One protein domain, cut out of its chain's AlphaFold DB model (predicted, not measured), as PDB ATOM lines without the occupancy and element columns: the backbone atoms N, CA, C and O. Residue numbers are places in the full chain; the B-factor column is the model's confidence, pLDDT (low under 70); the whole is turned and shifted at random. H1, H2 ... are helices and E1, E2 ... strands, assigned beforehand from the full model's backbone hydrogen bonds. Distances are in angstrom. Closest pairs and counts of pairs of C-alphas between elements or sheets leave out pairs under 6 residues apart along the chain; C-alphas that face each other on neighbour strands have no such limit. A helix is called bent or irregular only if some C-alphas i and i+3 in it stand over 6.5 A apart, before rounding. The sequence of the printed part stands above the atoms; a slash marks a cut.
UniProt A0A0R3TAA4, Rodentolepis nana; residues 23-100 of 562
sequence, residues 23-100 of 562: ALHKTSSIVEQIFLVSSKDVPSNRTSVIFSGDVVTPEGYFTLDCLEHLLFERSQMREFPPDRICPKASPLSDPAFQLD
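AT A GLANCE: This is residues 23 to 100 of the 562 residues of a protein of Rodentolepis nana (UniProt A0A0R3TAA4). With little regular structure, this is mainly loops gathered round a short strand, E1, with two helices, H1 and H2, side by side and running the same way; residues 77 to 100 make a long closing loop. The printed part has 78 residues, in the order H1, E1, H2, mostly helix, with only 29 in named elements. It is compact, radius of gyration of the C-alphas 11.7 A, and rounded, spanning 32 by 27 by 19 A.

IN THESE COORDINATES: Find C-alpha 23 at (7.160, -83.466, 34.820); from there H1, residues 23 to 35, runs 18.3 A. H2, residues 64 to 76, runs 19.6 A to C-alpha 76 at (-10.652, -97.167, 15.775); it is only just irregular, C-alphas 65 and 68 being 6.9 A apart. E1 is residues 49 to 51, 6.5 A long.

HOW THE PARTS SIT: H1 and H2 are close but not clearly touching, the closest C-alphas being those of Thr 27 and Leu 64, 7.7 A, at a shallow tilt of 22 degrees. The closest C-alphas of H1 and E1 are those of Glu 32 and Val 49, 7.8 A. E1 and H2 are apart. E1 pairs with no named strand, but residues 37 to 38 pair parallel with 50 to 51, and 85 to 86 antiparallel with 49 to 50. Every O i to N i+4 pair is within hydrogen-bond range in H1, and 7 of 9 in H2.

THE WHOLE: The C-alphas farthest apart are those of Ala 23 and Arg 78, 33.0 A. The printed part has no cut, and both links, H1 to E1 and E1 to H2, are long. Look for pLDDT under 70 at residues 42 to 46, 53, 89 and 92.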
ATOM      1  N   ALA A  23       7.523 -83.941  36.155       85.38
ATOM      2  CA  ALA A  23       7.160 -83.466  34.820       85.38
ATOM      3  C   ALA A  23       6.371 -84.523  34.023       85.38
ATOM      4  O   ALA A  23       5.365 -84.193  33.384       85.38
ATOM      5  N   LEU A  24       6.781 -85.793  34.109       86.56
ATOM      6  CA  LEU A  24       6.069 -86.942  33.534       86.56
ATOM      7  C   LEU A  24       4.675 -87.102  34.147       86.56
ATOM      8  O   LEU A  24       3.687 -87.185  33.418       86.56
ATOM      9  N   HIS A  25       4.571 -87.045  35.478       88.25
ATOM     10  CA  HIS A  25       3.291 -87.123  36.178       88.25
ATOM     11  C   HIS A  25       2.338 -86.001  35.747       88.25
ATOM     12  O   HIS A  25       1.163 -86.239  35.460       88.25
ATOM     13  N   LYS A  26       2.841 -84.764  35.673       90.25
ATOM     14  CA  LYS A  26       2.046 -83.611  35.244       90.25
ATOM     15  C   LYS A  26       1.575 -83.745  33.795       90.25
ATOM     16  O   LYS A  26       0.419 -83.440  33.514       90.25
ATOM     17  N   THR A  27       2.442 -84.216  32.899       91.44
ATOM     18  CA  THR A  27       2.096 -84.465  31.492       91.44
ATOM     19  C   THR A  27       1.002 -85.518  31.388       91.44
ATOM     20  O   THR A  27      -0.041 -85.240  30.801       91.44
ATOM     21  N   SER A  28       1.186 -86.668  32.043       90.88
ATOM     22  CA  SER A  28       0.194 -87.746  32.071       90.88
ATOM     23  C   SER A  28      -1.152 -87.252  32.596       90.88
ATOM     24  O   SER A  28      -2.170 -87.470  31.956       90.88
ATOM     25  N   SER A  29      -1.167 -86.495  33.695       91.56
ATOM     26  CA  SER A  29      -2.410 -85.977  34.281       91.56
ATOM     27  C   SER A  29      -3.173 -85.015  33.359       91.56
ATOM     28  O   SER A  29      -4.403 -85.019  33.356       91.56
ATOM     29  N   ILE A  30      -2.470 -84.188  32.573       93.19
ATOM     30  CA  ILE A  30      -3.104 -83.297  31.588       93.19
ATOM     31  C   ILE A  30      -3.663 -84.115  30.417       93.19
ATOM     32  O   ILE A  30      -4.795 -83.887  29.999       93.19
ATOM     33  N   VAL A  31      -2.895 -85.083  29.911       93.50
ATOM     34  CA  VAL A  31      -3.316 -85.992  28.831       93.50
ATOM     35  C   VAL A  31      -4.573 -86.767  29.235       93.50
ATOM     36  O   VAL A  31      -5.557 -86.766  28.498       93.50
ATOM     37  N   GLU A  32      -4.585 -87.347  30.433       91.81
ATOM     38  CA  GLU A  32      -5.728 -88.080  30.986       91.81
ATOM     39  C   GLU A  32      -6.991 -87.213  31.059       91.81
ATOM     40  O   GLU A  32      -8.068 -87.664  30.681       91.81
ATOM     41  N   GLN A  33      -6.869 -85.945  31.465       92.12
ATOM     42  CA  GLN A  33      -8.008 -85.022  31.551       92.12
ATOM     43  C   GLN A  33      -8.513 -84.555  30.179       92.12
ATOM     44  O   GLN A  33      -9.720 -84.431  29.980       92.12
ATOM     45  N   ILE A  34      -7.618 -84.308  29.219       94.38
ATOM     46  CA  ILE A  34      -7.999 -83.881  27.864       94.38
ATOM     47  C   ILE A  34      -8.674 -85.029  27.103       94.38
ATOM     48  O   ILE A  34      -9.687 -84.824  26.426       94.38
ATOM     49  N   PHE A  35      -8.136 -86.243  27.208       93.69
ATOM     50  CA  PHE A  35      -8.582 -87.396  26.424       93.69
ATOM     51  C   PHE A  35      -9.528 -88.333  27.176       93.69
ATOM     52  O   PHE A  35     -10.089 -89.238  26.564       93.69
ATOM     53  N   LEU A  36      -9.768 -88.100  28.468       91.81
ATOM     54  CA  LEU A  36     -10.580 -88.978  29.318       91.81
ATOM     55  C   LEU A  36     -10.078 -90.428  29.258       91.81
ATOM     56  O   LEU A  36     -10.835 -91.380  29.072       91.81
ATOM     57  N   VAL A  37      -8.765 -90.582  29.396       89.75
ATOM     58  CA  VAL A  37      -8.078 -91.876  29.466       89.75
ATOM     59  C   VAL A  37      -7.391 -92.018  30.815       89.75
ATOM     60  O   VAL A  37      -7.192 -91.027  31.510       89.75
ATOM     61  N   SER A  38      -7.030 -93.240  31.192       87.50
ATOM     62  CA  SER A  38      -6.240 -93.511  32.391       87.50
ATOM     63  C   SER A  38      -5.078 -94.437  32.075       87.50
ATOM     64  O   SER A  38      -5.247 -95.456  31.403       87.50
ATOM     65  N   SER A  39      -3.910 -94.092  32.611       82.31
ATOM     66  CA  SER A  39      -2.715 -94.940  32.597       82.31
ATOM     67  C   SER A  39      -2.741 -96.021  33.683       82.31
ATOM     68  O   SER A  39      -1.935 -96.951  33.666       82.31
ATOM     69  N   LYS A  40      -3.664 -95.908  34.649       81.31
ATOM     70  CA  LYS A  40      -3.763 -96.784  35.822       81.31
ATOM     71  C   LYS A  40      -5.166 -97.358  35.946       81.31
ATOM     72  O   LYS A  40      -6.148 -96.624  35.839       81.31
ATOM     73  N   ASP A  41      -5.254 -98.646  36.259       71.44
ATOM     74  CA  ASP A  41      -6.508 -99.317  36.622       71.44
ATOM     75  C   ASP A  41      -6.887 -98.970  38.074       71.44
ATOM     76  O   ASP A  41      -6.924 -99.807  38.976       71.44
ATOM     77  N   VAL A  42      -7.043 -97.672  38.341       66.62
ATOM     78  CA  VAL A  42      -7.450 -97.150  39.646       66.62
ATOM     79  C   VAL A  42      -8.666 -96.258  39.427       66.62
ATOM     80  O   VAL A  42      -8.602 -95.332  38.616       66.62
ATOM     81  N   PRO A  43      -9.782 -96.499  40.137       59.47
ATOM     82  CA  PRO A  43     -10.986 -95.702  39.973       59.47
ATOM     83  C   PRO A  43     -10.718 -94.233  40.327       59.47
ATOM     84  O   PRO A  43     -10.413 -93.886  41.470       59.47
ATOM     85  N   SER A  44     -10.854 -93.363  39.327       58.72
ATOM     86  CA  SER A  44     -10.973 -91.920  39.515       58.72
ATOM     87  C   SER A  44     -12.317 -91.624  40.181       58.72
ATOM     88  O   SER A  44     -13.372 -91.996  39.674       58.72
ATOM     89  N   ASN A  45     -12.302 -90.927  41.318       59.09
ATOM     90  CA  ASN A  45     -13.517 -90.592  42.069       59.09
ATOM     91  C   ASN A  45     -14.395 -89.512  41.398       59.09
ATOM     92  O   ASN A  45     -15.364 -89.073  42.017       59.09
ATOM     93  N   ARG A  46     -14.049 -89.001  40.203       58.88
ATOM     94  CA  ARG A  46     -14.695 -87.786  39.661       58.88
ATOM     95  C   ARG A  46     -15.048 -87.787  38.175       58.88
ATOM     96  O   ARG A  46     -15.874 -86.961  37.796       58.88
ATOM     97  N   THR A  47     -14.466 -88.640  37.336       71.25
ATOM     98  CA  THR A  47     -14.688 -88.563  35.879       71.25
ATOM     99  C   THR A  47     -14.499 -89.931  35.248       71.25
ATOM    100  O   THR A  47     -13.549 -90.628  35.611       71.25
ATOM    101  N   SER A  48     -15.391 -90.310  34.330       74.56
ATOM    102  CA  SER A  48     -15.234 -91.554  33.584       74.56
ATOM    103  C   SER A  48     -14.036 -91.448  32.652       74.56
ATOM    104  O   SER A  48     -13.820 -90.418  32.018       74.56
ATOM    105  N   VAL A  49     -13.243 -92.509  32.599       77.94
ATOM    106  CA  VAL A  49     -12.026 -92.613  31.802       77.94
ATOM    107  C   VAL A  49     -11.887 -94.024  31.245       77.94
ATOM    108  O   VAL A  49     -12.379 -94.992  31.833       77.94
ATOM    109  N   ILE A  50     -11.203 -94.139  30.108       77.06
ATOM    110  CA  ILE A  50     -10.875 -95.427  29.490       77.06
ATOM    111  C   ILE A  50      -9.437 -95.810  29.831       77.06
ATOM    112  O   ILE A  50      -8.502 -95.050  29.578       77.06
ATOM    113  N   PHE A  51      -9.249 -97.001  30.389       76.25
ATOM    114  CA  PHE A  51      -7.929 -97.558  30.651       76.25
ATOM    115  C   PHE A  51      -7.232 -97.944  29.337       76.25
ATOM    116  O   PHE A  51      -7.752 -98.751  28.564       76.25
ATOM    117  N   SER A  52      -6.050 -97.370  29.092       74.94
ATOM    118  CA  SER A  52      -5.192 -97.699  27.944       74.94
ATOM    119  C   SER A  52      -3.914 -98.351  28.471       74.94
ATOM    120  O   SER A  52      -2.934 -97.684  28.795       74.94
ATOM    121  N   GLY A  53      -3.973 -99.674  28.647       62.94
ATOM    122  CA  GLY A  53      -2.889-100.457  29.248       62.94
ATOM    123  C   GLY A  53      -1.664-100.638  28.347       62.94
ATOM    124  O   GLY A  53      -0.570-100.858  28.858       62.94
ATOM    125  N   ASP A  54      -1.828-100.503  27.028       70.00
ATOM    126  CA  ASP A  54      -0.807-100.893  26.046       70.00
ATOM    127  C   ASP A  54       0.083 -99.718  25.579       70.00
ATOM    128  O   ASP A  54       1.103 -99.931  24.929       70.00
ATOM    129  N   VAL A  55      -0.273 -98.472  25.927       75.56
ATOM    130  CA  VAL A  55       0.306 -97.241  25.336       75.56
ATOM    131  C   VAL A  55       1.112 -96.402  26.348       75.56
ATOM    132  O   VAL A  55       1.519 -95.267  26.085       75.56
ATOM    133  N   VAL A  56       1.368 -96.949  27.536       78.19
ATOM    134  CA  VAL A  56       2.065 -96.257  28.630       78.19
ATOM    135  C   VAL A  56       3.550 -96.611  28.687       78.19
ATOM    136  O   VAL A  56       3.990 -97.671  28.247       78.19
ATOM    137  N   THR A  57       4.349 -95.714  29.265       77.75
ATOM    138  CA  THR A  57       5.750 -96.017  29.597       77.75
ATOM    139  C   THR A  57       5.843 -97.196  30.582       77.75
ATOM    140  O   THR A  57       4.863 -97.484  31.272       77.75
ATOM    141  N   PRO A  58       7.023 -97.832  30.757       73.75
ATOM    142  CA  PRO A  58       7.219 -98.873  31.779       73.75
ATOM    143  C   PRO A  58       6.857 -98.426  33.204       73.75
ATOM    144  O   PRO A  58       6.615 -99.248  34.081       73.75
ATOM    145  N   GLU A  59       6.833 -97.112  33.433       74.69
ATOM    146  CA  GLU A  59       6.502 -96.462  34.702       74.69
ATOM    147  C   GLU A  59       4.995 -96.151  34.838       74.69
ATOM    148  O   GLU A  59       4.564 -95.654  35.877       74.69
ATOM    149  N   GLY A  60       4.182 -96.457  33.819       81.75
ATOM    150  CA  GLY A  60       2.731 -96.270  33.830       81.75
ATOM    151  C   GLY A  60       2.293 -94.815  33.657       81.75
ATOM    152  O   GLY A  60       1.346 -94.388  34.308       81.75
ATOM    153  N   TYR A  61       3.000 -94.042  32.825       85.31
ATOM    154  CA  TYR A  61       2.663 -92.649  32.498       85.31
ATOM    155  C   TYR A  61       2.540 -92.445  30.989       85.31
ATOM    156  O   TYR A  61       3.326 -93.021  30.226       85.31
ATOM    157  N   PHE A  62       1.616 -91.576  30.568       87.50
ATOM    158  CA  PHE A  62       1.559 -91.097  29.188       87.50
ATOM    159  C   PHE A  62       2.656 -90.070  28.913       87.50
ATOM    160  O   PHE A  62       2.923 -89.175  29.719       87.50
ATOM    161  N   THR A  63       3.252 -90.176  27.730       89.19
ATOM    162  CA  THR A  63       4.166 -89.174  27.175       89.19
ATOM    163  C   THR A  63       3.551 -88.551  25.929       89.19
ATOM    164  O   THR A  63       2.601 -89.095  25.362       89.19
ATOM    165  N   LEU A  64       4.091 -87.412  25.492       89.38
ATOM    166  CA  LEU A  64       3.640 -86.762  24.259       89.38
ATOM    167  C   LEU A  64       3.878 -87.637  23.016       89.38
ATOM    168  O   LEU A  64       3.089 -87.572  22.078       89.38
ATOM    169  N   ASP A  65       4.907 -88.486  23.041       88.25
ATOM    170  CA  ASP A  65       5.247 -89.395  21.941       88.25
ATOM    171  C   ASP A  65       4.216 -90.526  21.789       88.25
ATOM    172  O   ASP A  65       3.966 -91.010  20.689       88.25
ATOM    173  N   CYS A  66       3.553 -90.907  22.884       88.62
ATOM    174  CA  CYS A  66       2.505 -91.926  22.875       88.62
ATOM    175  C   CYS A  66       1.152 -91.415  22.341       88.62
ATOM    176  O   CYS A  66       0.259 -92.224  22.090       88.62
ATOM    177  N   LEU A  67       0.964 -90.095  22.195       91.31
ATOM    178  CA  LEU A  67      -0.344 -89.503  21.878       91.31
ATOM    179  C   LEU A  67      -0.891 -89.934  20.523       91.31
ATOM    180  O   LEU A  67      -2.091 -90.152  20.401       91.31
ATOM    181  N   GLU A  68      -0.024 -90.053  19.522       90.88
ATOM    182  CA  GLU A  68      -0.425 -90.475  18.180       90.88
ATOM    183  C   GLU A  68      -1.006 -91.892  18.214       90.88
ATOM    184  O   GLU A  68      -2.112 -92.123  17.733       90.88
ATOM    185  N   HIS A  69      -0.313 -92.822  18.876       90.31
ATOM    186  CA  HIS A  69      -0.782 -94.198  19.011       90.31
ATOM    187  C   HIS A  69      -2.067 -94.294  19.844       90.31
ATOM    188  O   HIS A  69      -3.006 -94.981  19.443       90.31
ATOM    189  N   LEU A  70      -2.137 -93.553  20.956       91.31
ATOM    190  CA  LEU A  70      -3.314 -93.490  21.822       91.31
ATOM    191  C   LEU A  70      -4.551 -93.006  21.053       91.31
ATOM    192  O   LEU A  70      -5.616 -93.618  21.128       91.31
ATOM    193  N   LEU A  71      -4.419 -91.896  20.324       93.44
ATOM    194  CA  LEU A  71      -5.514 -91.308  19.559       93.44
ATOM    195  C   LEU A  71      -5.915 -92.179  18.375       93.44
ATOM    196  O   LEU A  71      -7.110 -92.316  18.103       93.44
ATOM    197  N   PHE A  72      -4.942 -92.805  17.713       91.81
ATOM    198  CA  PHE A  72      -5.212 -93.769  16.662       91.81
ATOM    199  C   PHE A  72      -6.028 -94.948  17.198       91.81
ATOM    200  O   PHE A  72      -7.131 -95.176  16.703       91.81
ATOM    201  N   GLU A  73      -5.567 -95.630  18.253       89.56
ATOM    202  CA  GLU A  73      -6.303 -96.740  18.876       89.56
ATOM    203  C   GLU A  73      -7.715 -96.293  19.270       89.56
ATOM    204  O   GLU A  73      -8.703 -96.925  18.895       89.56
ATOM    205  N   ARG A  74      -7.824 -95.142  19.944       89.81
ATOM    206  CA  ARG A  74      -9.097 -94.602  20.427       89.81
ATOM    207  C   ARG A  74     -10.083 -94.266  19.309       89.81
ATOM    208  O   ARG A  74     -11.286 -94.422  19.523       89.81
ATOM    209  N   SER A  75      -9.597 -93.819  18.151       88.69
ATOM    210  CA  SER A  75     -10.418 -93.508  16.971       88.69
ATOM    211  C   SER A  75     -10.938 -94.752  16.243       88.69
ATOM    212  O   SER A  75     -11.935 -94.671  15.536       88.69
ATOM    213  N   GLN A  76     -10.282 -95.903  16.423       87.75
ATOM    214  CA  GLN A  76     -10.652 -97.167  15.775       87.75
ATOM    215  C   GLN A  76     -11.552 -98.052  16.655       87.75
ATOM    216  O   GLN A  76     -12.081 -99.064  16.186       87.75
ATOM    217  N   MET A  77     -11.741 -97.697  17.932       87.56
ATOM    218  CA  MET A  77     -12.598 -98.447  18.852       87.56
ATOM    219  C   MET A  77     -14.067 -98.366  18.431       87.56
ATOM    220  O   MET A  77     -14.660 -97.292  18.403       87.56
ATOM    221  N   ARG A  78     -14.669 -99.527  18.153       85.31
ATOM    222  CA  ARG A  78     -16.104 -99.646  17.835       85.31
ATOM    223  C   ARG A  78     -16.975 -99.897  19.061       85.31
ATOM    224  O   ARG A  78     -18.156 -99.574  19.046       85.31
ATOM    225  N   GLU A  79     -16.389-100.471  20.106       86.06
ATOM    226  CA  GLU A  79     -17.031-100.780  21.381       86.06
ATOM    227  C   GLU A  79     -15.998-100.629  22.505       86.06
ATOM    228  O   GLU A  79     -14.800-100.811  22.273       86.06
ATOM    229  N   PHE A  80     -16.453-100.310  23.720       83.56
ATOM    230  CA  PHE A  80     -15.580-100.237  24.893       83.56
ATOM    231  C   PHE A  80     -15.650-101.540  25.688       83.56
ATOM    232  O   PHE A  80     -16.720-101.872  26.207       83.56
ATOM    233  N   PRO A  81     -14.527-102.266  25.828       83.44
ATOM    234  CA  PRO A  81     -14.467-103.438  26.685       83.44
ATOM    235  C   PRO A  81     -14.818-103.052  28.136       83.44
ATOM    236  O   PRO A  81     -14.259-102.075  28.643       83.44
ATOM    237  N   PRO A  82     -15.720-103.775  28.831       79.75
ATOM    238  CA  PRO A  82     -16.147-103.426  30.193       79.75
ATOM    239  C   PRO A  82     -15.001-103.372  31.212       79.75
ATOM    240  O   PRO A  82     -15.088-102.683  32.227       79.75
ATOM    241  N   ASP A  83     -13.928-104.112  30.951       80.50
ATOM    242  CA  ASP A  83     -12.684-104.139  31.715       80.50
ATOM    243  C   ASP A  83     -11.850-102.862  31.565       80.50
ATOM    244  O   ASP A  83     -11.086-102.543  32.470       80.50
ATOM    245  N   ARG A  84     -12.039-102.092  30.487       80.62
ATOM    246  CA  ARG A  84     -11.358-100.807  30.265       80.62
ATOM    247  C   ARG A  84     -12.136 -99.600  30.801       80.62
ATOM    248  O   ARG A  84     -11.646 -98.478  30.703       80.62
ATOM    249  N   ILE A  85     -13.336 -99.795  31.348       81.19
ATOM    250  CA  ILE A  85     -14.209 -98.707  31.811       81.19
ATOM    251  C   ILE A  85     -13.948 -98.390  33.288       81.19
ATOM    252  O   ILE A  85     -14.161 -99.226  34.171       81.19
ATOM    253  N   CYS A  86     -13.569 -97.143  33.576       74.88
ATOM    254  CA  CYS A  86     -13.336 -96.672  34.937       74.88
ATOM    255  C   CYS A  86     -14.119 -95.376  35.222       74.88
ATOM    256  O   CYS A  86     -13.876 -94.384  34.545       74.88
ATOM    257  N   PRO A  87     -14.977 -95.310  36.259       75.00
ATOM    258  CA  PRO A  87     -15.447 -96.416  37.094       75.00
ATOM    259  C   PRO A  87     -16.396 -97.366  36.343       75.00
ATOM    260  O   PRO A  87     -17.144 -96.963  35.464       75.00
ATOM    261  N   LYS A  88     -16.446 -98.637  36.760       71.31
ATOM    262  CA  LYS A  88     -17.274 -99.688  36.123       71.31
ATOM    263  C   LYS A  88     -18.788 -99.408  36.111       71.31
ATOM    264  O   LYS A  88     -19.530-100.111  35.438       71.31
ATOM    265  N   ALA A  89     -19.246 -98.418  36.877       69.44
ATOM    266  CA  ALA A  89     -20.646 -98.002  36.977       69.44
ATOM    267  C   ALA A  89     -20.957 -96.710  36.193       69.44
ATOM    268  O   ALA A  89     -22.009 -96.106  36.410       69.44
ATOM    269  N   SER A  90     -20.048 -96.248  35.331       71.75
ATOM    270  CA  SER A  90     -20.254 -95.018  34.572       71.75
ATOM    271  C   SER A  90     -21.403 -95.127  33.564       71.75
ATOM    272  O   SER A  90     -21.551 -96.158  32.904       71.75
ATOM    273  N   PRO A  91     -22.216 -94.065  33.401       72.19
ATOM    274  CA  PRO A  91     -23.263 -94.047  32.392       72.19
ATOM    275  C   PRO A  91     -22.644 -94.012  30.991       72.19
ATOM    276  O   PRO A  91     -21.735 -93.231  30.729       72.19
ATOM    277  N   LEU A  92     -23.186 -94.801  30.060       69.62
ATOM    278  CA  LEU A  92     -22.727 -94.841  28.660       69.62
ATOM    279  C   LEU A  92     -22.912 -93.510  27.909       69.62
ATOM    280  O   LEU A  92     -22.374 -93.341  26.822       69.62
ATOM    281  N   SER A  93     -23.660 -92.560  28.479       71.56
ATOM    282  CA  SER A  93     -23.802 -91.197  27.956       71.56
ATOM    283  C   SER A  93     -22.629 -90.273  28.309       71.56
ATOM    284  O   SER A  93     -22.663 -89.099  27.950       71.56
ATOM    285  N   ASP A  94     -21.642 -90.744  29.075       79.56
ATOM    286  CA  ASP A  94     -20.471 -89.950  29.445       79.56
ATOM    287  C   ASP A  94     -19.596 -89.650  28.206       79.56
ATOM    288  O   ASP A  94     -19.364 -90.555  27.396       79.56
ATOM    289  N   PRO A  95     -19.071 -88.416  28.052       80.62
ATOM    290  CA  PRO A  95     -18.153 -88.051  26.970       80.62
ATOM    291  C   PRO A  95     -16.959 -88.996  26.783       80.62
ATOM    292  O   PRO A  95     -16.443 -89.110  25.668       80.62
ATOM    293  N   ALA A  96     -16.520 -89.685  27.842       81.75
ATOM    294  CA  ALA A  96     -15.454 -90.681  27.764       81.75
ATOM    295  C   ALA A  96     -15.792 -91.839  26.811       81.75
ATOM    296  O   ALA A  96     -14.891 -92.370  26.164       81.75
ATOM    297  N   PHE A  97     -17.077 -92.184  26.664       85.06
ATOM    298  CA  PHE A  97     -17.566 -93.282  25.820       85.06
ATOM    299  C   PHE A  97     -18.104 -92.810  24.468       85.06
ATOM    300  O   PHE A  97     -18.899 -93.501  23.834       85.06
ATOM    301  N   GLN A  98     -17.674 -91.640  23.993       89.38
ATOM    302  CA  GLN A  98     -18.008 -91.214  22.640       89.38
ATOM    303  C   GLN A  98     -17.346 -92.155  21.615       89.38
ATOM    304  O   GLN A  98     -16.118 -92.275  21.579       89.38
ATOM    305  N   LEU A  99     -18.167 -92.834  20.812       90.50
ATOM    306  CA  LEU A  99     -17.724 -93.753  19.760       90.50
ATOM    307  C   LEU A  99     -17.426 -93.031  18.450       90.50
ATOM    308  O   LEU A  99     -16.594 -93.497  17.681       90.50
ATOM    309  N   ASP A 100     -18.079 -91.896  18.201       93.06
ATOM    310  CA  ASP A 100     -17.802 -91.101  17.015       93.06
ATOM    311  C   ASP A 100     -16.425 -90.417  17.142       93.06
ATOM    312  O   ASP A 100     -16.247 -89.571  18.032       93.06
TER     313      ASP A 100